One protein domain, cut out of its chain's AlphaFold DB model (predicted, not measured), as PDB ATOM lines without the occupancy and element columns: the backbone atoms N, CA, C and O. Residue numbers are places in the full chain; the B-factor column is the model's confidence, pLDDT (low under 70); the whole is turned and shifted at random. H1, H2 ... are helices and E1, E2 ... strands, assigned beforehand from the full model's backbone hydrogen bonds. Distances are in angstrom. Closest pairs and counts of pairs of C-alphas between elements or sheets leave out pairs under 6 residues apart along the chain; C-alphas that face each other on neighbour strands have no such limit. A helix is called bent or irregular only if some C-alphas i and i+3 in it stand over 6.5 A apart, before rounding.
ATOM      1  N   HIS A 392     134.193 100.641 135.092       95.19
ATOM      2  CA  HIS A 392     132.878 100.668 135.724       95.19
ATOM      3  C   HIS A 392     132.132 101.942 135.324       95.19
ATOM      4  O   HIS A 392     132.673 103.040 135.408       95.19
ATOM      5  N   PHE A 393     130.870 101.805 134.920       95.69
ATOM      6  CA  PHE A 393     129.966 102.926 134.677       95.69
ATOM      7  C   PHE A 393     128.968 103.042 135.842       95.69
ATOM      8  O   PHE A 393     127.992 102.280 135.878       95.69
ATOM      9  N   PRO A 394     129.209 103.931 136.826       96.38
ATOM     10  CA  PRO A 394     128.353 104.065 138.000       96.38
ATOM     11  C   PRO A 394     127.045 104.793 137.666       96.38
ATOM     12  O   PRO A 394     127.022 105.801 136.962       96.38
ATOM     13  N   VAL A 395     125.935 104.299 138.211       97.06
ATOM     14  CA  VAL A 395     124.596 104.874 138.061       97.06
ATOM     15  C   VAL A 395     123.852 104.776 139.386       97.06
ATOM     16  O   VAL A 395     123.654 103.688 139.923       97.06
ATOM     17  N   ASN A 396     123.374 105.914 139.881       97.75
ATOM     18  CA  ASN A 396     122.514 105.973 141.058       97.75
ATOM     19  C   ASN A 396     121.056 106.110 140.623       97.75
ATOM     20  O   ASN A 396     120.685 107.065 139.927       97.75
ATOM     21  N   LEU A 397     120.227 105.148 141.028       98.31
ATOM     22  CA  LEU A 397     118.832 105.065 140.608       98.31
ATOM     23  C   LEU A 397     117.868 105.334 141.770       98.31
ATOM     24  O   LEU A 397     118.076 104.868 142.885       98.31
ATOM     25  N   PHE A 398     116.790 106.059 141.484       98.44
ATOM     26  CA  PHE A 398     115.621 106.194 142.345       98.44
ATOM     27  C   PHE A 398     114.523 105.280 141.799       98.44
ATOM     28  O   PHE A 398     114.159 105.378 140.622       98.44
ATOM     29  N   VAL A 399     114.007 104.378 142.635       98.44
ATOM     30  CA  VAL A 399     113.018 103.378 142.222       98.44
ATOM     31  C   VAL A 399     111.756 103.483 143.058       98.44
ATOM     32  O   VAL A 399     111.791 103.391 144.287       98.44
ATOM     33  N   THR A 400     110.630 103.630 142.367       98.56
ATOM     34  CA  THR A 400     109.294 103.718 142.957       98.56
ATOM     35  C   THR A 400     108.339 102.752 142.259       98.56
ATOM     36  O   THR A 400     108.535 102.416 141.092       98.56
ATOM     37  N   ALA A 401     107.313 102.297 142.960       98.31
ATOM     38  CA  ALA A 401     106.185 101.568 142.405       98.31
ATOM     39  C   ALA A 401     104.921 102.427 142.459       98.31
ATOM     40  O   ALA A 401     104.730 103.219 143.382       98.31
ATOM     41  N   ILE A 402     104.053 102.259 141.464       98.25
ATOM     42  CA  ILE A 402     102.722 102.868 141.451       98.25
ATOM     43  C   ILE A 402     101.787 101.975 142.262       98.25
ATOM     44  O   ILE A 402     101.641 100.790 141.960       98.25
ATOM     45  N   ALA A 403     101.177 102.572 143.277       97.81
ATOM     46  CA  ALA A 403     100.312 101.925 144.251       97.81
ATOM     47  C   ALA A 403      98.846 102.374 144.073       97.81
ATOM     48  O   ALA A 403      98.497 102.967 143.051       97.81
ATOM     49  N   ASP A 404      97.977 102.054 145.036       98.06
ATOM     50  CA  ASP A 404      96.523 102.232 144.894       98.06
ATOM     51  C   ASP A 404      96.032 103.642 145.274       98.06
ATOM     52  O   ASP A 404      94.877 103.987 145.019       98.06
ATOM     53  N   GLY A 405      96.892 104.471 145.875       97.69
ATOM     54  CA  GLY A 405      96.550 105.845 146.235       97.69
ATOM     55  C   GLY A 405      96.262 106.752 145.040       97.69
ATOM     56  O   GLY A 405      96.737 106.540 143.923       97.69
ATOM     57  N   SER A 406      95.506 107.820 145.287       98.12
ATOM     58  CA  SER A 406      95.288 108.906 144.328       98.12
ATOM     59  C   SER A 406      96.265 110.054 144.565       98.12
ATOM     60  O   SER A 406      96.681 110.294 145.687       98.12
ATOM     61  N   ILE A 407      96.619 110.808 143.528       98.38
ATOM     62  CA  ILE A 407      97.399 112.043 143.706       98.38
ATOM     63  C   ILE A 407      96.482 113.109 144.322       98.38
ATOM     64  O   ILE A 407      95.403 113.354 143.775       98.38
ATOM     65  N   GLU A 408      96.899 113.730 145.426       98.25
ATOM     66  CA  GLU A 408      96.096 114.742 146.120       98.25
ATOM     67  C   GLU A 408      95.839 115.995 145.271       98.25
ATOM     68  O   GLU A 408      96.599 116.378 144.372       98.25
ATOM     69  N   SER A 409      94.697 116.631 145.536       97.69
ATOM     70  CA  SER A 409      94.211 117.760 144.735       97.69
ATOM     71  C   SER A 409      94.928 119.085 145.017       97.69
ATOM     72  O   SER A 409      94.949 119.948 144.135       97.69
ATOM     73  N   ASP A 410      95.534 119.212 146.197       97.94
ATOM     74  CA  ASP A 410      96.336 120.348 146.668       97.94
ATOM     75  C   ASP A 410      97.753 120.381 146.068       97.94
ATOM     76  O   ASP A 410      98.426 121.412 146.103       97.94
ATOM     77  N   THR A 411      98.192 119.280 145.451       98.00
ATOM     78  CA  THR A 411      99.492 119.193 144.787       98.00
ATOM     79  C   THR A 411      99.605 120.231 143.665       98.00
ATOM     80  O   THR A 411      98.717 120.296 142.803       98.00
ATOM     81  N   PRO A 412     100.715 120.999 143.593       98.00
ATOM     82  CA  PRO A 412     100.917 122.007 142.558       98.00
ATOM     83  C   PRO A 412     100.674 121.452 141.152       98.00
ATOM     84  O   PRO A 412     101.197 120.393 140.801       98.00
ATOM     85  N   GLN A 413      99.925 122.185 140.319       97.69
ATOM     86  CA  GLN A 413      99.468 121.708 139.004       97.69
ATOM     87  C   GLN A 413     100.601 121.127 138.144       97.69
ATOM     88  O   GLN A 413     100.441 120.061 137.556       97.69
ATOM     89  N   LYS A 414     101.763 121.792 138.123       97.00
ATOM     90  CA  LYS A 414     102.949 121.351 137.376       97.00
ATOM     91  C   LYS A 414     103.461 119.981 137.844       97.00
ATOM     92  O   LYS A 414     103.781 119.129 137.020       97.00
ATOM     93  N   ILE A 415     103.522 119.762 139.159       97.94
ATOM     94  CA  ILE A 415     103.940 118.483 139.752       97.94
ATOM     95  C   ILE A 415     102.865 117.430 139.485       97.94
ATOM     96  O   ILE A 415     103.175 116.348 139.001       97.94
ATOM     97  N   ARG A 416     101.591 117.766 139.699       97.94
ATOM     98  CA  ARG A 416     100.453 116.869 139.468       97.94
ATOM     99  C   ARG A 416     100.391 116.341 138.034       97.94
ATOM    100  O   ARG A 416     100.205 115.141 137.836       97.94
ATOM    101  N   GLU A 417     100.568 117.201 137.032       97.81
ATOM    102  CA  GLU A 417     100.623 116.795 135.621       97.81
ATOM    103  C   GLU A 417     101.771 115.820 135.356       97.81
ATOM    104  O   GLU A 417     101.582 114.801 134.687       97.81
ATOM    105  N   ARG A 418     102.943 116.097 135.930       97.81
ATOM    106  CA  ARG A 418     104.128 115.250 135.808       97.81
ATOM    107  C   ARG A 418     103.932 113.887 136.471       97.81
ATOM    108  O   ARG A 418     104.148 112.860 135.833       97.81
ATOM    109  N   LEU A 419     103.426 113.854 137.701       98.31
ATOM    110  CA  LEU A 419     103.071 112.620 138.406       98.31
ATOM    111  C   LEU A 419     102.018 111.815 137.632       98.31
ATOM    112  O   LEU A 419     102.142 110.601 137.496       98.31
ATOM    113  N   ALA A 420     101.021 112.478 137.039       97.81
ATOM    114  CA  ALA A 420     100.032 111.812 136.195       97.81
ATOM    115  C   ALA A 420     100.663 111.185 134.936       97.81
ATOM    116  O   ALA A 420     100.244 110.106 134.510       97.81
ATOM    117  N   GLN A 421     101.682 111.813 134.339       97.56
ATOM    118  CA  GLN A 421     102.453 111.205 133.248       97.56
ATOM    119  C   GLN A 421     103.259 109.992 133.732       97.56
ATOM    120  O   GLN A 421     103.270 108.958 133.054       97.56
ATOM    121  N   ILE A 422     103.865 110.084 134.920       97.38
ATOM    122  CA  ILE A 422     104.576 108.973 135.560       97.38
ATOM    123  C   ILE A 422     103.627 107.787 135.788       97.38
ATOM    124  O   ILE A 422     103.978 106.659 135.451       97.38
ATOM    125  N   VAL A 423     102.395 108.016 136.237       97.25
ATOM    126  CA  VAL A 423     101.406 106.941 136.421       97.25
ATOM    127  C   VAL A 423     100.952 106.331 135.087       97.25
ATOM    128  O   VAL A 423     100.780 105.120 134.982       97.25
ATOM    129  N   ARG A 424     100.770 107.145 134.039       96.19
ATOM    130  CA  ARG A 424     100.207 106.681 132.755       96.19
ATOM    131  C   ARG A 424     101.203 105.956 131.851       96.19
ATOM    132  O   ARG A 424     100.805 105.038 131.143       96.19
ATOM    133  N   LYS A 425     102.469 106.381 131.815       95.06
ATOM    134  CA  LYS A 425     103.450 105.939 130.800       95.06
ATOM    135  C   LYS A 425     104.423 104.859 131.294       95.06
ATOM    136  O   LYS A 425     105.622 104.980 131.052       95.06
ATOM    137  N   VAL A 426     103.954 103.853 132.027       94.44
ATOM    138  CA  VAL A 426     104.843 102.805 132.568       94.44
ATOM    139  C   VAL A 426     105.347 101.901 131.435       94.44
ATOM    140  O   VAL A 426     104.519 101.328 130.722       94.44
ATOM    141  N   PRO A 427     106.672 101.759 131.231       92.94
ATOM    142  CA  PRO A 427     107.213 100.854 130.227       92.94
ATOM    143  C   PRO A 427     106.805  99.413 130.528       92.94
ATOM    144  O   PRO A 427     106.848  98.984 131.679       92.94
ATOM    145  N   LYS A 428     106.468  98.636 129.492       93.56
ATOM    146  CA  LYS A 428     106.035  97.236 129.645       93.56
ATOM    147  C   LYS A 428     107.061  96.380 130.397       93.56
ATOM    148  O   LYS A 428     106.673  95.514 131.165       93.56
ATOM    149  N   GLU A 429     108.352  96.652 130.210       89.31
ATOM    150  CA  GLU A 429     109.460  95.966 130.897       89.31
ATOM    151  C   GLU A 429     109.535  96.246 132.410       89.31
ATOM    152  O   GLU A 429     110.212  95.522 133.132       89.31
ATOM    153  N   GLN A 430     108.846  97.286 132.890       92.69
ATOM    154  CA  GLN A 430     108.771  97.658 134.306       92.69
ATOM    155  C   GLN A 430     107.448  97.219 134.958       92.69
ATOM    156  O   GLN A 430     107.253  97.451 136.149       92.69
ATOM    157  N   ASN A 431     106.563  96.563 134.197       95.44
ATOM    158  CA  ASN A 431     105.411  95.847 134.736       95.44
ATOM    159  C   ASN A 431     105.851  94.415 135.033       95.44
ATOM    160  O   ASN A 431     106.240  93.679 134.123       95.44
ATOM    161  N   THR A 432     105.827  94.021 136.301       95.69
ATOM    162  CA  THR A 432     106.277  92.695 136.717       95.69
ATOM    163  C   THR A 432     105.364  92.120 137.780       95.69
ATOM    164  O   THR A 432     104.967  92.808 138.711       95.69
ATOM    165  N   ASN A 433     105.117  90.817 137.693       96.62
ATOM    166  CA  ASN A 433     104.513  90.073 138.785       96.62
ATOM    167  C   ASN A 433     105.585  89.744 139.826       96.62
ATOM    168  O   ASN A 433     106.700  89.352 139.463       96.62
ATOM    169  N   VAL A 434     105.262  89.933 141.101       96.94
ATOM    170  CA  VAL A 434     106.150  89.630 142.226       96.94
ATOM    171  C   VAL A 434     105.368  88.851 143.273       96.94
ATOM    172  O   VAL A 434     104.240  89.214 143.598       96.94
ATOM    173  N   GLU A 435     105.952  87.774 143.787       97.19
ATOM    174  CA  GLU A 435     105.413  87.073 144.951       97.19
ATOM    175  C   GLU A 435     105.808  87.831 146.217       97.19
ATOM    176  O   GLU A 435     106.966  88.199 146.382       97.19
ATOM    177  N   VAL A 436     104.851  88.091 147.100       97.31
ATOM    178  CA  VAL A 436     105.074  88.764 148.387       97.31
ATOM    179  C   VAL A 436     104.992  87.762 149.544       97.31
ATOM    180  O   VAL A 436     104.600  86.605 149.375       97.31
ATOM    181  N   CYS A 437     105.405  88.181 150.743       96.31
ATOM    182  CA  CYS A 437     105.554  87.286 151.895       96.31
ATOM    183  C   CYS A 437     104.245  86.603 152.328       96.31
ATOM    184  O   CYS A 437     104.280  85.481 152.832       96.31
ATOM    185  N   ASP A 438     103.100  87.254 152.124       94.19
ATOM    186  CA  ASP A 438     101.768  86.721 152.443       94.19
ATOM    187  C   ASP A 438     101.286  85.637 151.454       94.19
ATOM    188  O   ASP A 438     100.181  85.115 151.593       94.19
ATOM    189  N   GLY A 439     102.127  85.255 150.486       86.62
ATOM    190  CA  GLY A 439     101.839  84.212 149.503       86.62
ATOM    191  C   GLY A 439     101.015  84.696 148.311       86.62
ATOM    192  O   GLY A 439     100.694  83.888 147.442       86.62
ATOM    193  N   GLY A 440     100.684  85.989 148.242       93.62
ATOM    194  CA  GLY A 440     100.049  86.587 147.075       93.62
ATOM    195  C   GLY A 440     101.050  86.912 145.964       93.62
ATOM    196  O   GLY A 440     102.207  87.246 146.217       93.62
ATOM    197  N   THR A 441     100.592  86.875 144.715       96.88
ATOM    198  CA  THR A 441     101.299  87.504 143.591       96.88
ATOM    199  C   THR A 441     100.660  88.859 143.303       96.88
ATOM    200  O   THR A 441      99.440  88.959 143.171       96.88
ATOM    201  N   ILE A 442     101.472  89.909 143.194       97.19
ATOM    202  CA  ILE A 442     101.034  91.265 142.847       97.19
ATOM    203  C   ILE A 442     101.625  91.684 141.497       97.19
ATOM    204  O   ILE A 442     102.823  91.521 141.274       97.19
ATOM    205  N   ASP A 443     100.793  92.246 140.614       97.56
ATOM    206  CA  ASP A 443     101.262  92.977 139.429       97.56
ATOM    207  C   ASP A 443     101.755  94.360 139.863       97.56
ATOM    208  O   ASP A 443     100.979  95.204 140.321       97.56
ATOM    209  N   LEU A 444     103.064  94.564 139.761       97.06
ATOM    210  CA  LEU A 444     103.757  95.755 140.211       97.06
ATOM    211  C   LEU A 444     104.206  96.590 139.013       97.06
ATOM    212  O   LEU A 444     104.976  96.142 138.163       97.06
ATOM    213  N   LYS A 445     103.777  97.852 138.996       97.88
ATOM    214  CA  LYS A 445     104.178  98.843 137.995       97.88
ATOM    215  C   LYS A 445     105.309  99.695 138.549       97.88
ATOM    216  O   LYS A 445     105.068 100.673 139.258       97.88
ATOM    217  N   MET A 446     106.541  99.303 138.256       98.00
ATOM    218  CA  MET A 446     107.734 100.001 138.725       98.00
ATOM    219  C   MET A 446     108.097 101.167 137.803       98.00
ATOM    220  O   MET A 446     107.794 101.179 136.614       98.00
ATOM    221  N   ARG A 447     108.776 102.161 138.367       97.75
ATOM    222  CA  ARG A 447     109.362 103.297 137.667       97.75
ATOM    223  C   ARG A 447     110.778 103.505 138.171       97.75
ATOM    224  O   ARG A 447     110.999 103.674 139.370       97.75
ATOM    225  N   VAL A 448     111.726 103.477 137.240       97.94
ATOM    226  CA  VAL A 448     113.154 103.614 137.534       97.94
ATOM    227  C   VAL A 448     113.688 104.896 136.916       97.94
ATOM    228  O   VAL A 448     113.701 105.065 135.694       97.94
ATOM    229  N   PHE A 449     114.177 105.778 137.772       97.81
ATOM    230  CA  PHE A 449     114.703 107.081 137.410       97.81
ATOM    231  C   PHE A 449     116.168 107.194 137.819       97.81
ATOM    232  O   PHE A 449     116.622 106.509 138.730       97.81
ATOM    233  N   VAL A 450     116.918 108.084 137.176       97.69
ATOM    234  CA  VAL A 450     118.202 108.531 137.737       97.69
ATOM    235  C   VAL A 450     117.885 109.450 138.918       97.69
ATOM    236  O   VAL A 450     116.970 110.266 138.806       97.69
ATOM    237  N   VAL A 451     118.618 109.339 140.032       97.31
ATOM    238  CA  VAL A 451     118.327 110.085 141.282       97.31
ATOM    239  C   VAL A 451     118.174 111.593 141.047       97.31
ATOM    240  O   VAL A 451     117.271 112.217 141.593       97.31
ATOM    241  N   ASN A 452     118.992 112.172 140.165       96.12
ATOM    242  CA  ASN A 452     118.984 113.610 139.881       96.12
ATOM    243  C   ASN A 452     117.956 114.048 138.826       96.12
ATOM    244  O   ASN A 452     117.860 115.241 138.532       96.12
ATOM    245  N   SER A 453     117.199 113.112 138.249       97.25
ATOM    246  CA  SER A 453     116.176 113.440 137.258       97.25
ATOM    247  C   SER A 453     115.035 114.242 137.879       97.25
ATOM    248  O   SER A 453     114.680 114.079 139.047       97.25
ATOM    249  N   GLU A 454     114.422 115.105 137.079       97.44
ATOM    250  CA  GLU A 454     113.284 115.904 137.524       97.44
ATOM    251  C   GLU A 454     112.057 115.046 137.893       97.44
ATOM    252  O   GLU A 454     111.286 115.432 138.767       97.44
ATOM    253  N   ASP A 455     111.890 113.867 137.280       97.94
ATOM    254  CA  ASP A 455     110.829 112.915 137.638       97.94
ATOM    255  C   ASP A 455     111.046 112.329 139.039       97.94
ATOM    256  O   ASP A 455     110.114 112.292 139.842       97.94
ATOM    257  N   ALA A 456     112.282 111.924 139.357       98.06
ATOM    258  CA  ALA A 456     112.638 111.452 140.696       98.06
ATOM    259  C   ALA A 456     112.406 112.547 141.747       98.06
ATOM    260  O   ALA A 456     111.817 112.277 142.794       98.06
ATOM    261  N   LYS A 457     112.796 113.792 141.438       98.00
ATOM    262  CA  LYS A 457     112.559 114.953 142.310       98.00
ATOM    263  C   LYS A 457     111.070 115.200 142.540       98.00
ATOM    264  O   LYS A 457     110.671 115.345 143.687       98.00
ATOM    265  N   ALA A 458     110.248 115.181 141.489       98.19
ATOM    266  CA  ALA A 458     108.806 115.397 141.605       98.19
ATOM    267  C   ALA A 458     108.114 114.319 142.458       98.19
ATOM    268  O   ALA A 458     107.261 114.642 143.284       98.19
ATOM    269  N   VAL A 459     108.495 113.045 142.294       98.44
ATOM    270  CA  VAL A 459     107.981 111.954 143.139       98.44
ATOM    271  C   VAL A 459     108.447 112.125 144.587       98.44
ATOM    272  O   VAL A 459     107.637 112.005 145.503       98.44
ATOM    273  N   GLY A 460     109.727 112.435 144.804       98.12
ATOM    274  CA  GLY A 460     110.277 112.668 146.139       98.12
ATOM    275  C   GLY A 460     109.611 113.842 146.865       98.12
ATOM    276  O   GLY A 460     109.204 113.700 148.014       98.12
ATOM    277  N   GLU A 461     109.438 114.978 146.187       98.12
ATOM    278  CA  GLU A 461     108.771 116.177 146.713       98.12
ATOM    279  C   GLU A 461     107.310 115.902 147.082       98.12
ATOM    280  O   GLU A 461     106.854 116.286 148.164       98.12
ATOM    281  N   TYR A 462     106.589 115.172 146.224       98.62
ATOM    282  CA  TYR A 462     105.221 114.756 146.509       98.62
ATOM    283  C   TYR A 462     105.141 113.888 147.764       98.62
ATOM    284  O   TYR A 462     104.342 114.178 148.652       98.62
ATOM    285  N   ILE A 463     105.976 112.849 147.860       98.25
ATOM    286  CA  ILE A 463     105.974 111.928 149.004       98.25
ATOM    287  C   ILE A 463     106.311 112.674 150.295       98.25
ATOM    288  O   ILE A 463     105.640 112.469 151.301       98.25
ATOM    289  N   ASN A 464     107.289 113.582 150.259       98.00
ATOM    290  CA  ASN A 464     107.668 114.390 151.419       98.00
ATOM    291  C   ASN A 464     106.537 115.318 151.885       98.00
ATOM    292  O   ASN A 464     106.373 115.527 153.085       98.00
ATOM    293  N   SER A 465     105.736 115.837 150.952       98.25
ATOM    294  CA  SER A 465     104.586 116.695 151.262       98.25
ATOM    295  C   SER A 465     103.372 115.897 151.765       98.25
ATOM    296  O   SER A 465     102.566 116.421 152.529       98.25
ATOM    297  N   HIS A 466     103.270 114.612 151.403       98.25
ATOM    298  CA  HIS A 466     102.111 113.753 151.681       98.25
ATOM    299  C   HIS A 466     102.485 112.460 152.424       98.25
ATOM    300  O   HIS A 466     101.890 111.408 152.197       98.25
ATOM    301  N   LEU A 467     103.442 112.518 153.358       97.12
ATOM    302  CA  LEU A 467     103.948 111.335 154.083       97.12
ATOM    303  C   LEU A 467     102.864 110.527 154.815       97.12
ATOM    304  O   LEU A 467     103.046 109.338 155.065       97.12
ATOM    305  N   LYS A 468     101.756 111.176 155.191       97.19
ATOM    306  CA  LYS A 468     100.640 110.567 155.932       97.19
ATOM    307  C   LYS A 468      99.544 109.993 155.027       97.19
ATOM    308  O   LYS A 468      98.563 109.465 155.546       97.19
ATOM    309  N   GLN A 469      99.664 110.140 153.710       97.94
ATOM    310  CA  GLN A 469      98.636 109.695 152.780       97.94
ATOM    311  C   GLN A 469      98.609 108.166 152.695       97.94
ATOM    312  O   GLN A 469      99.601 107.550 152.314       97.94
ATOM    313  N   ASN A 470      97.456 107.574 153.017       97.44
ATOM    314  CA  ASN A 470      97.233 106.132 152.997       97.44
ATOM    315  C   ASN A 470      95.877 105.814 152.327       97.44
ATOM    316  O   ASN A 470      94.846 106.251 152.844       97.44
ATOM    317  N   PRO A 471      95.843 105.036 151.227       98.00
ATOM    318  CA  PRO A 471      96.999 104.489 150.517       98.00
ATOM    319  C   PRO A 471      97.816 105.576 149.801       98.00
ATOM    320  O   PRO A 471      97.259 106.516 149.237       98.00
ATOM    321  N   ALA A 472      99.140 105.431 149.800       98.31
ATOM    322  CA  ALA A 472     100.027 106.293 149.026       98.31
ATOM    323  C   ALA A 472      99.945 105.952 147.519       98.31
ATOM    324  O   ALA A 472      99.930 104.771 147.171       98.31
ATOM    325  N   PRO A 473      99.927 106.938 146.598       98.25
ATOM    326  CA  PRO A 473      99.939 106.687 145.148       98.25
ATOM    327  C   PRO A 473     101.285 106.148 144.645       98.25
ATOM    328  O   PRO A 473     101.356 105.498 143.600       98.25
ATOM    329  N   PHE A 474     102.359 106.425 145.384       98.56
ATOM    330  CA  PHE A 474     103.716 105.998 145.076       98.56
ATOM    331  C   PHE A 474     104.337 105.341 146.300       98.56
ATOM    332  O   PHE A 474     104.248 105.866 147.409       98.56
ATOM    333  N   VAL A 475     105.011 104.222 146.075       98.44
ATOM    334  CA  VAL A 475     105.741 103.474 147.093       98.44
ATOM    335  C   VAL A 475     107.209 103.438 146.695       98.44
ATOM    336  O   VAL A 475     107.572 102.881 145.661       98.44
ATOM    337  N   VAL A 476     108.075 104.033 147.509       98.50
ATOM    338  CA  VAL A 476     109.519 104.014 147.283       98.50
ATOM    339  C   VAL A 476     110.048 102.627 147.611       98.50
ATOM    340  O   VAL A 476     109.817 102.107 148.699       98.50
ATOM    341  N   LEU A 477     110.795 102.052 146.674       98.50
ATOM    342  CA  LEU A 477     111.475 100.768 146.851       98.50
ATOM    343  C   LEU A 477     112.961 100.969 147.136       98.50
ATOM    344  O   LEU A 477     113.551 100.245 147.928       98.50
ATOM    345  N   ALA A 478     113.563 101.981 146.510       98.38
ATOM    346  CA  ALA A 478     114.922 102.407 146.801       98.38
ATOM    347  C   ALA A 478     115.069 103.902 146.504       98.38
ATOM    348  O   ALA A 478     114.863 104.339 145.372       98.38
ATOM    349  N   ARG A 479     115.457 104.692 147.514       97.75
ATOM    350  CA  ARG A 479     115.763 106.123 147.325       97.75
ATOM    351  C   ARG A 479     117.038 106.320 146.511       97.75
ATOM    352  O   ARG A 479     117.127 107.236 145.702       97.75
ATOM    353  N   HIS A 480     118.014 105.452 146.751       97.38
ATOM    354  CA  HIS A 480     119.319 105.497 146.123       97.38
ATOM    355  C   HIS A 480     119.829 104.066 145.946       97.38
ATOM    356  O   HIS A 480     120.330 103.456 146.886       97.38
ATOM    357  N   LEU A 481     119.662 103.516 144.746       98.06
ATOM    358  CA  LEU A 481     120.150 102.196 144.365       98.06
ATOM    359  C   LEU A 481     121.457 102.358 143.571       98.06
ATOM    360  O   LEU A 481     121.390 102.707 142.387       98.06
ATOM    361  N   PRO A 482     122.629 102.143 144.198       97.75
ATOM    362  CA  PRO A 482     123.912 102.257 143.520       97.75
ATOM    363  C   PRO A 482     124.141 101.036 142.628       97.75
ATOM    364  O   PRO A 482     124.227  99.899 143.095       97.75
ATOM    365  N   MET A 483     124.263 101.268 141.326       98.12
ATOM    366  CA  MET A 483     124.577 100.240 140.337       98.12
ATOM    367  C   MET A 483     125.845 100.613 139.584       98.12
ATOM    368  O   MET A 483     126.106 101.790 139.360       98.12
ATOM    369  N   ALA A 484     126.626  99.622 139.175       97.25
ATOM    370  CA  ALA A 484     127.783  99.835 138.316       97.25
ATOM    371  C   ALA A 484     127.760  98.822 137.176       97.25
ATOM    372  O   ALA A 484     127.659  97.616 137.409       97.25
ATOM    373  N   VAL A 485     127.829  99.319 135.943       96.94
ATOM    374  CA  VAL A 485     127.893  98.468 134.754       96.94
ATOM    375  C   VAL A 485     129.356  98.252 134.395       96.94
ATOM    376  O   VAL A 485     130.049  99.218 134.088       96.94
ATOM    377  N   LEU A 486     129.828  97.010 134.447       95.56
ATOM    378  CA  LEU A 486     131.172  96.644 134.009       95.56
ATOM    379  C   LEU A 486     131.207  96.644 132.481       95.56
ATOM    380  O   LEU A 486     130.414  95.944 131.849       95.56
ATOM    381  N   TYR A 487     132.098  97.423 131.883       95.38
ATOM    382  CA  TYR A 487     132.227  97.527 130.435       95.38
ATOM    383  C   TYR A 487     133.691  97.572 129.997       95.38
ATOM    384  O   TYR A 487     134.590  97.844 130.788       95.38
ATOM    385  N   ASP A 488     133.919  97.291 128.717       94.25
ATOM    386  CA  ASP A 488     135.235  97.383 128.092       94.25
ATOM    387  C   ASP A 488     135.382  98.770 127.433       94.25
ATOM    388  O   ASP A 488     134.677  99.042 126.452       94.25
ATOM    389  N   PRO A 489     136.250  99.663 127.951       93.94
ATOM    390  CA  PRO A 489     136.444 101.004 127.408       93.94
ATOM    391  C   PRO A 489     137.131 101.003 126.039       93.94
ATOM    392  O   PRO A 489     137.082 102.013 125.344       93.94
ATOM    393  N   THR A 490     137.740  99.890 125.615       93.94
ATOM    394  CA  THR A 490     138.295  99.764 124.258       93.94
ATOM    395  C   THR A 490     137.204  99.545 123.208       93.94
ATOM    396  O   THR A 490     137.394  99.865 122.036       93.94
ATOM    397  N   LEU A 491     136.047  99.021 123.630       92.50
ATOM    398  CA  LEU A 491     134.906  98.721 122.763       92.50
ATOM    399  C   LEU A 491     133.788  99.755 122.879       92.50
ATOM    400  O   LEU A 491     133.036  99.959 121.925       92.50
ATOM    401  N   LEU A 492     133.628 100.357 124.057       93.56
ATOM    402  CA  LEU A 492     132.578 101.322 124.344       93.56
ATOM    403  C   LEU A 492     133.181 102.664 124.741       93.56
ATOM    404  O   LEU A 492     133.744 102.807 125.824       93.56
ATOM    405  N   ASP A 493     132.963 103.663 123.895       94.56
ATOM    406  CA  ASP A 493     133.329 105.038 124.197       94.56
ATOM    407  C   ASP A 493     132.201 105.736 124.973       94.56
ATOM    408  O   ASP A 493     131.100 105.919 124.454       94.56
ATOM    409  N   LEU A 494     132.466 106.118 126.227       94.50
ATOM    410  CA  LEU A 494     131.517 106.876 127.049       94.50
ATOM    411  C   LEU A 494     131.383 108.345 126.627       94.50
ATOM    412  O   LEU A 494     130.447 109.004 127.083       94.50
ATOM    413  N   SER A 495     132.286 108.859 125.785       95.31
ATOM    414  CA  SER A 495     132.147 110.197 125.202       95.31
ATOM    415  C   SER A 495     130.925 110.280 124.276       95.31
ATOM    416  O   SER A 495     130.315 111.343 124.134       95.31
ATOM    417  N   ASP A 496     130.497 109.139 123.721       95.56
ATOM    418  CA  ASP A 496     129.240 109.020 123.000       95.56
ATOM    419  C   ASP A 496     128.061 108.913 123.981       95.56
ATOM    420  O   ASP A 496     127.840 107.901 124.658       95.56
ATOM    421  N   ALA A 497     127.233 109.960 123.995       94.50
ATOM    422  CA  ALA A 497     126.006 110.016 124.782       94.50
ATOM    423  C   ALA A 497     125.090 108.798 124.546       94.50
ATOM    424  O   ALA A 497     124.437 108.333 125.482       94.50
ATOM    425  N   SER A 498     125.075 108.235 123.332       95.00
ATOM    426  CA  SER A 498     124.254 107.068 122.995       95.00
ATOM    427  C   SER A 498     124.697 105.798 123.739       95.00
ATOM    428  O   SER A 498     123.869 104.978 124.153       95.00
ATOM    429  N   VAL A 499     126.006 105.645 123.960       95.25
ATOM    430  CA  VAL A 499     126.598 104.529 124.705       95.25
ATOM    431  C   VAL A 499     126.282 104.673 126.187       95.25
ATOM    432  O   VAL A 499     125.790 103.717 126.794       95.25
ATOM    433  N   ALA A 500     126.484 105.865 126.754       95.56
ATOM    434  CA  ALA A 500     126.136 106.152 128.144       95.56
ATOM    435  C   ALA A 500     124.642 105.891 128.414       95.56
ATOM    436  O   ALA A 500     124.291 105.228 129.391       95.56
ATOM    437  N   ASP A 501     123.755 106.320 127.512       95.56
ATOM    438  CA  ASP A 501     122.312 106.077 127.612       95.56
ATOM    439  C   ASP A 501     121.954 104.598 127.544       95.56
ATOM    440  O   ASP A 501     121.123 104.113 128.322       95.56
ATOM    441  N   ARG A 502     122.621 103.843 126.667       95.94
ATOM    442  CA  ARG A 502     122.455 102.393 126.593       95.94
ATOM    443  C   ARG A 502     122.851 101.719 127.906       95.94
ATOM    444  O   ARG A 502     122.104 100.862 128.381       95.94
ATOM    445  N   LEU A 503     123.977 102.100 128.512       96.62
ATOM    446  CA  LEU A 503     124.421 101.549 129.798       96.62
ATOM    447  C   LEU A 503     123.470 101.936 130.942       96.62
ATOM    448  O   LEU A 503     123.090 101.073 131.735       96.62
ATOM    449  N   ARG A 504     122.978 103.184 130.979       96.81
ATOM    450  CA  ARG A 504     121.926 103.608 131.926       96.81
ATOM    451  C   ARG A 504     120.664 102.771 131.768       96.81
ATOM    452  O   ARG A 504     120.101 102.332 132.768       96.81
ATOM    453  N   LYS A 505     120.223 102.508 130.533       96.00
ATOM    454  CA  LYS A 505     119.056 101.655 130.265       96.00
ATOM    455  C   LYS A 505     119.274 100.238 130.795       96.00
ATOM    456  O   LYS A 505     118.393  99.714 131.468       96.00
ATOM    457  N   GLN A 506     120.454  99.653 130.577       96.81
ATOM    458  CA  GLN A 506     120.792  98.341 131.137       96.81
ATOM    459  C   GLN A 506     120.756  98.337 132.671       96.81
ATOM    460  O   GLN A 506     120.193  97.411 133.255       96.81
ATOM    461  N   ALA A 507     121.273  99.385 133.322       97.56
ATOM    462  CA  ALA A 507     121.171  99.555 134.772       97.56
ATOM    463  C   ALA A 507     119.715  99.646 135.236       97.56
ATOM    464  O   ALA A 507     119.325  98.913 136.143       97.56
ATOM    465  N   LYS A 508     118.873 100.446 134.565       97.00
ATOM    466  CA  LYS A 508     117.435 100.530 134.870       97.00
ATOM    467  C   LYS A 508     116.746  99.162 134.756       97.00
ATOM    468  O   LYS A 508     116.017  98.770 135.663       97.00
ATOM    469  N   THR A 509     117.002  98.406 133.686       96.62
ATOM    470  CA  THR A 509     116.442  97.054 133.503       96.62
ATOM    471  C   THR A 509     116.938  96.087 134.583       96.62
ATOM    472  O   THR A 509     116.158  95.301 135.124       96.62
ATOM    473  N   ARG A 510     118.228  96.145 134.938       97.62
ATOM    474  CA  ARG A 510     118.798  95.285 135.981       97.62
ATOM    475  C   ARG A 510     118.244  95.622 137.367       97.62
ATOM    476  O   ARG A 510     117.986  94.694 138.130       97.62
ATOM    477  N   ALA A 511     117.998  96.900 137.665       97.94
ATOM    478  CA  ALA A 511     117.388  97.350 138.915       97.94
ATOM    479  C   ALA A 511     116.030  96.684 139.173       97.94
ATOM    480  O   ALA A 511     115.785  96.203 140.276       97.94
ATOM    481  N   VAL A 512     115.174  96.599 138.146       97.56
ATOM    482  CA  VAL A 512     113.862  95.933 138.244       97.56
ATOM    483  C   VAL A 512     114.024  94.466 138.636       97.56
ATOM    484  O   VAL A 512     113.344  93.995 139.545       97.56
ATOM    485  N   LYS A 513     114.958  93.747 137.995       97.50
ATOM    486  CA  LYS A 513     115.227  92.337 138.311       97.50
ATOM    487  C   LYS A 513     115.700  92.162 139.759       97.50
ATOM    488  O   LYS A 513     115.144  91.330 140.468       97.50
ATOM    489  N   VAL A 514     116.671  92.968 140.191       98.06
ATOM    490  CA  VAL A 514     117.224  92.922 141.556       98.06
ATOM    491  C   VAL A 514     116.145  93.205 142.600       98.06
ATOM    492  O   VAL A 514     116.025  92.472 143.575       98.06
ATOM    493  N   LEU A 515     115.326  94.237 142.389       98.12
ATOM    494  CA  LEU A 515     114.264  94.591 143.329       98.12
ATOM    495  C   LEU A 515     113.161  93.541 143.379       98.12
ATOM    496  O   LEU A 515     112.680  93.235 144.462       98.12
ATOM    497  N   ARG A 516     112.788  92.946 142.243       97.75
ATOM    498  CA  ARG A 516     111.833  91.833 142.221       97.75
ATOM    499  C   ARG A 516     112.327  90.646 143.044       97.75
ATOM    500  O   ARG A 516     111.558  90.093 143.820       97.75
ATOM    501  N   GLU A 517     113.588  90.262 142.870       97.50
ATOM    502  CA  GLU A 517     114.205  89.165 143.627       97.50
ATOM    503  C   GLU A 517     114.278  89.495 145.124       97.50
ATOM    504  O   GLU A 517     113.960  88.650 145.956       97.50
ATOM    505  N   ALA A 518     114.618  90.741 145.470       97.81
ATOM    506  CA  ALA A 518     114.634  91.197 146.855       97.81
ATOM    507  C   ALA A 518     113.229  91.191 147.483       97.81
ATOM    508  O   ALA A 518     113.071  90.696 148.592       97.81
ATOM    509  N   ILE A 519     112.198  91.672 146.779       97.81
ATOM    510  CA  ILE A 519     110.808  91.677 147.269       97.81
ATOM    511  C   ILE A 519     110.268  90.250 147.442       97.81
ATOM    512  O   ILE A 519     109.572  89.981 148.419       97.81
ATOM    513  N   ALA A 520     110.634  89.329 146.543       97.31
ATOM    514  CA  ALA A 520     110.259  87.918 146.639       97.31
ATOM    515  C   ALA A 520     110.880  87.197 147.847       97.31
ATOM    516  O   ALA A 520     110.441  86.105 148.223       97.31
ATOM    517  N   ASN A 521     111.887  87.795 148.490       97.50
ATOM    518  CA  ASN A 521     112.463  87.237 149.695       97.50
ATOM    519  C   ASN A 521     111.510  87.391 150.892       97.50
ATOM    520  O   ASN A 521     111.439  88.435 151.547       97.50
ATOM    521  N   LYS A 522     110.834  86.289 151.236       97.00
ATOM    522  CA  LYS A 522     109.890  86.196 152.361       97.00
ATOM    523  C   LYS A 522     110.504  86.606 153.704       97.00
ATOM    524  O   LYS A 522     109.779  87.079 154.573       97.00
ATOM    525  N   SER A 523     111.827  86.499 153.882       97.06
ATOM    526  CA  SER A 523     112.479  86.907 155.135       97.06
ATOM    527  C   SER A 523     112.403  88.413 155.399       97.06
ATOM    528  O   SER A 523     112.565  88.833 156.541       97.06
ATOM    529  N   LEU A 524     112.166  89.233 154.368       97.25
ATOM    530  CA  LEU A 524     112.040  90.686 154.515       97.25
ATOM    531  C   LEU A 524     110.653  91.116 155.012       97.25
ATOM    532  O   LEU A 524     110.480  92.269 155.407       97.25
ATOM    533  N   GLY A 525     109.673  90.204 155.016       97.44
ATOM    534  CA  GLY A 525     108.323  90.477 155.507       97.44
ATOM    535  C   GLY A 525     107.572  91.534 154.693       97.44
ATOM    536  O   GLY A 525     106.717  92.223 155.242       97.44
ATOM    537  N   ILE A 526     107.903  91.696 153.409       97.94
ATOM    538  CA  ILE A 526     107.218  92.641 152.524       97.94
ATOM    539  C   ILE A 526     105.848  92.059 152.163       97.94
ATOM    540  O   ILE A 526     105.757  90.991 151.553       97.94
ATOM    541  N   THR A 527     104.787  92.747 152.578       98.06
ATOM    542  CA  THR A 527     103.390  92.320 152.400       98.06
ATOM    543  C   THR A 527     102.751  92.987 151.183       98.06
ATOM    544  O   THR A 527     103.230  94.016 150.693       98.06
ATOM    545  N   MET A 528     101.618  92.455 150.710       97.75
ATOM    546  CA  MET A 528     100.828  93.115 149.667       97.75
ATOM    547  C   MET A 528     100.364  94.512 150.112       97.75
ATOM    548  O   MET A 528     100.430  95.457 149.329       97.75
ATOM    549  N   SER A 529      99.950  94.660 151.375       97.88
ATOM    550  CA  SER A 529      99.500  95.929 151.973       97.88
ATOM    551  C   SER A 529     100.558  97.036 151.861       97.88
ATOM    552  O   SER A 529     100.254  98.147 151.414       97.88
ATOM    553  N   MET A 530     101.819  96.713 152.169       98.19
ATOM    554  CA  MET A 530     102.947  97.632 152.008       98.19
ATOM    555  C   MET A 530     103.144  98.051 150.544       98.19
ATOM    556  O   MET A 530     103.282  99.237 150.251       98.19
ATOM    557  N   MET A 531     103.115  97.092 149.611       98.06
ATOM    558  CA  MET A 531     103.325  97.349 148.176       98.06
ATOM    559  C   MET A 531     102.173  98.131 147.526       98.06
ATOM    560  O   MET A 531     102.387  98.840 146.545       98.06
ATOM    561  N   ARG A 532     100.964  98.034 148.088       97.81
ATOM    562  CA  ARG A 532      99.778  98.822 147.712       97.81
ATOM    563  C   ARG A 532      99.722 100.198 148.388       97.81
ATOM    564  O   ARG A 532      98.804 100.969 148.119       97.81
ATOM    565  N   GLY A 533     100.706 100.524 149.230       98.06
ATOM    566  CA  GLY A 533     100.860 101.836 149.856       98.06
ATOM    567  C   GLY A 533      99.987 102.071 151.090       98.06
ATOM    568  O   GLY A 533      99.929 103.204 151.557       98.06
ATOM    569  N   HIS A 534      99.324 101.047 151.640       98.38
ATOM    570  CA  HIS A 534      98.459 101.192 152.822       98.38
ATOM    571  C   HIS A 534      99.233 101.429 154.124       98.38
ATOM    572  O   HIS A 534      98.685 101.984 155.072       98.38
ATOM    573  N   GLU A 535     100.501 101.027 154.163       97.88
ATOM    574  CA  GLU A 535     101.384 101.213 155.322       97.88
ATOM    575  C   GLU A 535     102.262 102.469 155.199       97.88
ATOM    576  O   GLU A 535     103.048 102.770 156.093       97.88
ATOM    577  N   GLY A 536     102.108 103.226 154.110       97.81
ATOM    578  CA  GLY A 536     102.873 104.430 153.816       97.81
ATOM    579  C   GLY A 536     103.916 104.235 152.717       97.81
ATOM    580  O   GLY A 536     104.387 103.133 152.431       97.81
ATOM    581  N   ALA A 537     104.300 105.348 152.096       98.12
ATOM    582  CA  ALA A 537     105.128 105.367 150.890       98.12
ATOM    583  C   ALA A 537     106.564 104.847 151.085       98.12
ATOM    584  O   ALA A 537     107.218 104.492 150.110       98.12
ATOM    585  N   LEU A 538     107.090 104.855 152.313       98.38
ATOM    586  CA  LEU A 538     108.512 104.608 152.590       98.38
ATOM    587  C   LEU A 538     108.795 103.248 153.234       98.38
ATOM    588  O   LEU A 538     109.943 102.809 153.216       98.38
ATOM    589  N   ILE A 539     107.768 102.568 153.753       98.12
ATOM    590  CA  ILE A 539     107.940 101.325 154.514       98.12
ATOM    591  C   ILE A 539     108.659 100.233 153.699       98.12
ATOM    592  O   ILE A 539     109.586  99.625 154.236       98.12
ATOM    593  N   PRO A 540     108.341  99.996 152.409       98.06
ATOM    594  CA  PRO A 540     109.080  99.016 151.607       98.06
ATOM    595  C   PRO A 540     110.562  99.330 151.433       98.06
ATOM    596  O   PRO A 540     111.381  98.418 151.527       98.06
ATOM    597  N   ALA A 541     110.925 100.598 151.223       98.19
ATOM    598  CA  ALA A 541     112.325 100.995 151.092       98.19
ATOM    599  C   ALA A 541     113.124 100.687 152.362       98.19
ATOM    600  O   ALA A 541     114.235 100.171 152.265       98.19
ATOM    601  N   ASP A 542     112.548 100.948 153.537       97.94
ATOM    602  CA  ASP A 542     113.210 100.687 154.817       97.94
ATOM    603  C   ASP A 542     113.472  99.183 155.015       97.94
ATOM    604  O   ASP A 542     114.528  98.791 155.508       97.94
ATOM    605  N   ARG A 543     112.548  98.319 154.565       97.88
ATOM    606  CA  ARG A 543     112.711  96.852 154.606       97.88
ATOM    607  C   ARG A 543     113.737  96.333 153.603       97.88
ATOM    608  O   ARG A 543     114.420  95.348 153.874       97.88
ATOM    609  N   LEU A 544     113.829  96.970 152.439       98.25
ATOM    610  CA  LEU A 544     114.738  96.574 151.365       98.25
ATOM    611  C   LEU A 544     116.169  97.083 151.572       98.25
ATOM    612  O   LEU A 544     117.089  96.505 150.997       98.25
ATOM    613  N   TYR A 545     116.368  98.136 152.370       97.69
ATOM    614  CA  TYR A 545     117.649  98.833 152.503       97.69
ATOM    615  C   TYR A 545     118.814  97.893 152.839       97.69
ATOM    616  O   TYR A 545     119.797  97.842 152.097       97.69
ATOM    617  N   ASP A 546     118.674  97.091 153.898       96.19
ATOM    618  CA  ASP A 546     119.732  96.176 154.339       96.19
ATOM    619  C   ASP A 546     119.992  95.080 153.300       96.19
ATOM    620  O   ASP A 546     121.141  94.821 152.939       96.19
ATOM    621  N   ALA A 547     118.928  94.482 152.754       97.50
ATOM    622  CA  ALA A 547     119.032  93.428 151.748       97.50
ATOM    623  C   ALA A 547     119.770  93.914 150.494       97.50
ATOM    624  O   ALA A 547     120.709  93.264 150.036       97.50
ATOM    625  N   LEU A 548     119.406  95.088 149.974       97.75
ATOM    626  CA  LEU A 548     120.079  95.696 148.829       97.75
ATOM    627  C   LEU A 548     121.526  96.072 149.162       97.75
ATOM    628  O   LEU A 548     122.410  95.865 148.333       97.75
ATOM    629  N   GLY A 549     121.785  96.544 150.384       97.06
ATOM    630  CA  GLY A 549     123.130  96.819 150.883       97.06
ATOM    631  C   GLY A 549     124.042  95.590 150.842       97.06
ATOM    632  O   GLY A 549     125.194  95.708 150.422       97.06
ATOM    633  N   THR A 550     123.532  94.399 151.181       97.31
ATOM    634  CA  THR A 550     124.321  93.150 151.113       97.31
ATOM    635  C   THR A 550     124.714  92.735 149.695       97.31
ATOM    636  O   THR A 550     125.713  92.041 149.520       97.31
ATOM    637  N   LEU A 551     123.973  93.180 148.674       97.25
ATOM    638  CA  LEU A 551     124.279  92.895 147.267       97.25
ATOM    639  C   LEU A 551     125.372  93.809 146.700       97.25
ATOM    640  O   LEU A 551     125.888  93.554 145.608       97.25
ATOM    641  N   THR A 552     125.710  94.885 147.409       97.19
ATOM    642  CA  THR A 552     126.717  95.841 146.953       97.19
ATOM    643  C   THR A 552     128.134  95.333 147.214       97.19
ATOM    644  O   THR A 552     128.449  94.788 148.271       97.19
ATOM    645  N   LYS A 553     129.020  95.544 146.241       96.56
ATOM    646  CA  LYS A 553     130.449  95.234 146.312       96.56
ATOM    647  C   LYS A 553     131.254  96.533 146.246       96.56
ATOM    648  O   LYS A 553     130.841  97.448 145.529       96.56
ATOM    649  N   PRO A 554     132.368  96.649 146.986       95.44
ATOM    650  CA  PRO A 554     133.250  97.801 146.857       95.44
ATOM    651  C   PRO A 554     133.865  97.819 145.453       95.44
ATOM    652  O   PRO A 554     134.385  96.801 144.998       95.44
ATOM    653  N   VAL A 555     133.806  98.967 144.783       93.38
ATOM    654  CA  VAL A 555     134.543  99.217 143.537       93.38
ATOM    655  C   VAL A 555     135.820  99.957 143.923       93.38
ATOM    656  O   VAL A 555     135.746 101.020 144.535       93.38
ATOM    657  N   GLN A 556     136.979  99.354 143.647       86.56
ATOM    658  CA  GLN A 556     138.289  99.934 143.982       86.56
ATOM    659  C   GLN A 556     138.781 100.917 142.912       86.56
ATOM    660  O   GLN A 556     139.604 101.781 143.200       86.56
ATOM    661  N   ASP A 557     138.236 100.810 141.701       74.94
ATOM    662  CA  ASP A 557     138.688 101.564 140.540       74.94
ATOM    663  C   ASP A 557     137.888 102.870 140.418       74.94
ATOM    664  O   ASP A 557     136.829 102.909 139.787       74.94
ATOM    665  N   GLY A 558     138.358 103.940 141.067       72.56
ATOM    666  CA  GLY A 558     137.832 105.296 140.871       72.56
ATOM    667  C   GLY A 558     138.087 106.263 142.030       72.56
ATOM    668  O   GLY A 558     138.359 105.852 143.155       72.56
ATOM    669  N   ASP A 559     137.930 107.561 141.752       74.81
ATOM    670  CA  ASP A 559     138.116 108.651 142.727       74.81
ATOM    671  C   ASP A 559     137.107 108.608 143.888       74.81
ATOM    672  O   ASP A 559     137.343 109.165 144.958       74.81
ATOM    673  N   ASN A 560     135.981 107.914 143.691       77.12
ATOM    674  CA  ASN A 560     134.915 107.769 144.675       77.12
ATOM    675  C   ASN A 560     134.757 106.296 145.080       77.12
ATOM    676  O   ASN A 560     133.984 105.572 144.441       77.12
ATOM    677  N   PRO A 561     135.444 105.835 146.144       83.19
ATOM    678  CA  PRO A 561     135.281 104.479 146.649       83.19
ATOM    679  C   PRO A 561     133.855 104.303 147.188       83.19
ATOM    680  O   PRO A 561     133.511 104.747 148.284       83.19
ATOM    681  N   GLY A 562     133.008 103.653 146.394       92.81
ATOM    682  CA  GLY A 562     131.613 103.369 146.717       92.81
ATOM    683  C   GLY A 562     131.309 101.874 146.674       92.81
ATOM    684  O   GLY A 562     132.053 101.074 146.102       92.81
ATOM    685  N   LYS A 563     130.189 101.482 147.289       96.38
ATOM    686  CA  LYS A 563     129.648 100.125 147.159       96.38
ATOM    687  C   LYS A 563     128.529 100.121 146.124       96.38
ATOM    688  O   LYS A 563     127.563 100.867 146.261       96.38
ATOM    689  N   TYR A 564     128.641  99.254 145.124       97.44
ATOM    690  CA  TYR A 564     127.715  99.186 143.995       97.44
ATOM    691  C   TYR A 564     127.241  97.760 143.749       97.44
ATOM    692  O   TYR A 564     127.970  96.797 143.978       97.44
ATOM    693  N   ILE A 565     126.029  97.609 143.227       97.56
ATOM    694  CA  ILE A 565     125.601  96.348 142.620       97.56
ATOM    695  C   ILE A 565     126.233  96.275 141.227       97.56
ATOM    696  O   ILE A 565     125.809  96.982 140.310       97.56
ATOM    697  N   ILE A 566     127.272  95.450 141.093       97.06
ATOM    698  CA  ILE A 566     128.071  95.323 139.866       97.06
ATOM    699  C   ILE A 566     127.469  94.246 138.959       97.06
ATOM    700  O   ILE A 566     127.135  93.152 139.421       97.06
ATOM    701  N   PHE A 567     127.346  94.539 137.666       97.19
ATOM    702  CA  PHE A 567     126.959  93.564 136.644       97.19
ATOM    703  C   PHE A 567     127.567  93.921 135.281       97.19
ATOM    704  O   PHE A 567     127.875  95.078 135.020       97.19
ATOM    705  N   GLU A 568     127.724  92.934 134.403       96.19
ATOM    706  CA  GLU A 568     128.360  93.120 133.095       96.19
ATOM    707  C   GLU A 568     127.437  93.774 132.061       96.19
ATOM    708  O   GLU A 568     126.241  93.465 131.971       96.19
ATOM    709  N   ALA A 569     128.009  94.662 131.245       95.38
ATOM    710  CA  ALA A 569     127.340  95.262 130.106       95.38
ATOM    711  C   ALA A 569     126.986  94.187 129.072       95.38
ATOM    712  O   ALA A 569     127.839  93.465 128.555       95.38
TER     713      ALA A 569
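Overview. This is residues 392 to 569 of the 678 residues of an uncharacterized protein of Guillardia theta (strain CCMP2712) (UniProt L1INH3). A strongly curled sheet of five strands wraps round one long helix, H3, like part of a barrel left open. On the outside of the curl, H5 packs along E4 and H2 packs slantwise over E1 and E4, with H1 packed on H2; the short H4 sits near one end of H5. The printed part has 178 residues, with five named helices and five named strands in the order E1 H1 E2 E3 H2 E4 H3 H4 H5 E5. The sheet is mixed, in the order E2 E3 E1 E4 E5, and the class is mixed, helices and strands. The whole is compact, with a radius of gyration of the C-alphas of 16.6 A and spans of 50 by 40 by 29 A.

Arrangement. Start at E1, residues 392 to 402, an inner strand. Beside it runs E4, residues 474 to 487, antiparallel at 159 degrees; look for N 395 and O 483, 2.8 A apart and within hydrogen-bond range. E1's other antiparallel neighbour is E3, residues 441 to 450, with N 398 and O 449 at 2.8 A. E3 forms a hairpin with the edge strand E2, residues 431 to 435, where N 444 and O 432 are 2.8 A apart. The other edge strand, E5, residues 563 to 568, is parallel to E4, with N 486 and O 567 at 2.8 A. E4 bends by 55 degrees at residue 480. The sheet curls round H3, residues 497 to 520; their two layers are a helix on one face of a sheet, and the closest C-alphas of H3 and E3, Lys 508 and Val 448, are 5.9 A apart. H5, residues 539 to 550, lies over E4 at a height over the sheet of 8.6 A and runs along it, at 7 degrees on the local plane. With residues 544 to 548 alone H5 touches H3, about perpendicular at 73 degrees; the closest C-alphas are those of Ala 547 and Ala 518, 6.9 A apart. H4, residues 528 to 531, only grazes the sheet and only just touches H5, only at the corner, with 3 pairs of C-alphas within 8 A, the closest being Met 530 and Pro 540 at 6.3 A. H2, residues 454 to 465, lies over E1 and E4 at a height of 9.5 A, slantwise to the strands. H1, residues 413 to 424, only grazes the sheet with residues 419 to 424 and touches H2, where the C-alphas of Ile 415 and Ala 458 are closest at 6.1 A; at 70.4 degrees they are only just about perpendicular. H1 and H2 are each apart from H3 and H5. E1, H1, E2 and E3, H2, E4 are split strand-helix-strand units, same-way strands with another strand between them, each with a right-handed crossover; E4, H3 H4 H5, E5 is a strand-helix-strand unit, its two strands being parallel neighbours. In H1, H2 and H3 every O i to N i+4 pair is within hydrogen-bond range; in H5 it is 6 of 8, and H4 is too short for such a pair.

Along the chain. Find C-alpha 392 at (132.878, 100.668, 135.724); from there E1 runs 30.8 A to C-alpha 402. E3 spans 27.6 A and E4 33.2 A. H3 runs 34.8 A from C-alpha 497 at (126.006, 110.016, 124.782) to C-alpha 520. H1 and H2 each span 16.3 A, and H5 18.6 A; H5 is irregular, with C-alphas 543 and 546 7.1 A apart. The last strand, E5, ends at C-alpha 568 at (128.360, 93.120, 133.095).

Size, cuts and confidence. The C-alphas farthest apart, those of Ser 409 and Thr 490, are 51.8 A apart. The printed part has no cut. The long link is H5 to E5, residues 551 to 562, of which 553 to 554 pair antiparallel with residues 563 to 564 of E5. The mean pLDDT of the printed part of this model is 96.3, and no printed residue is under 70.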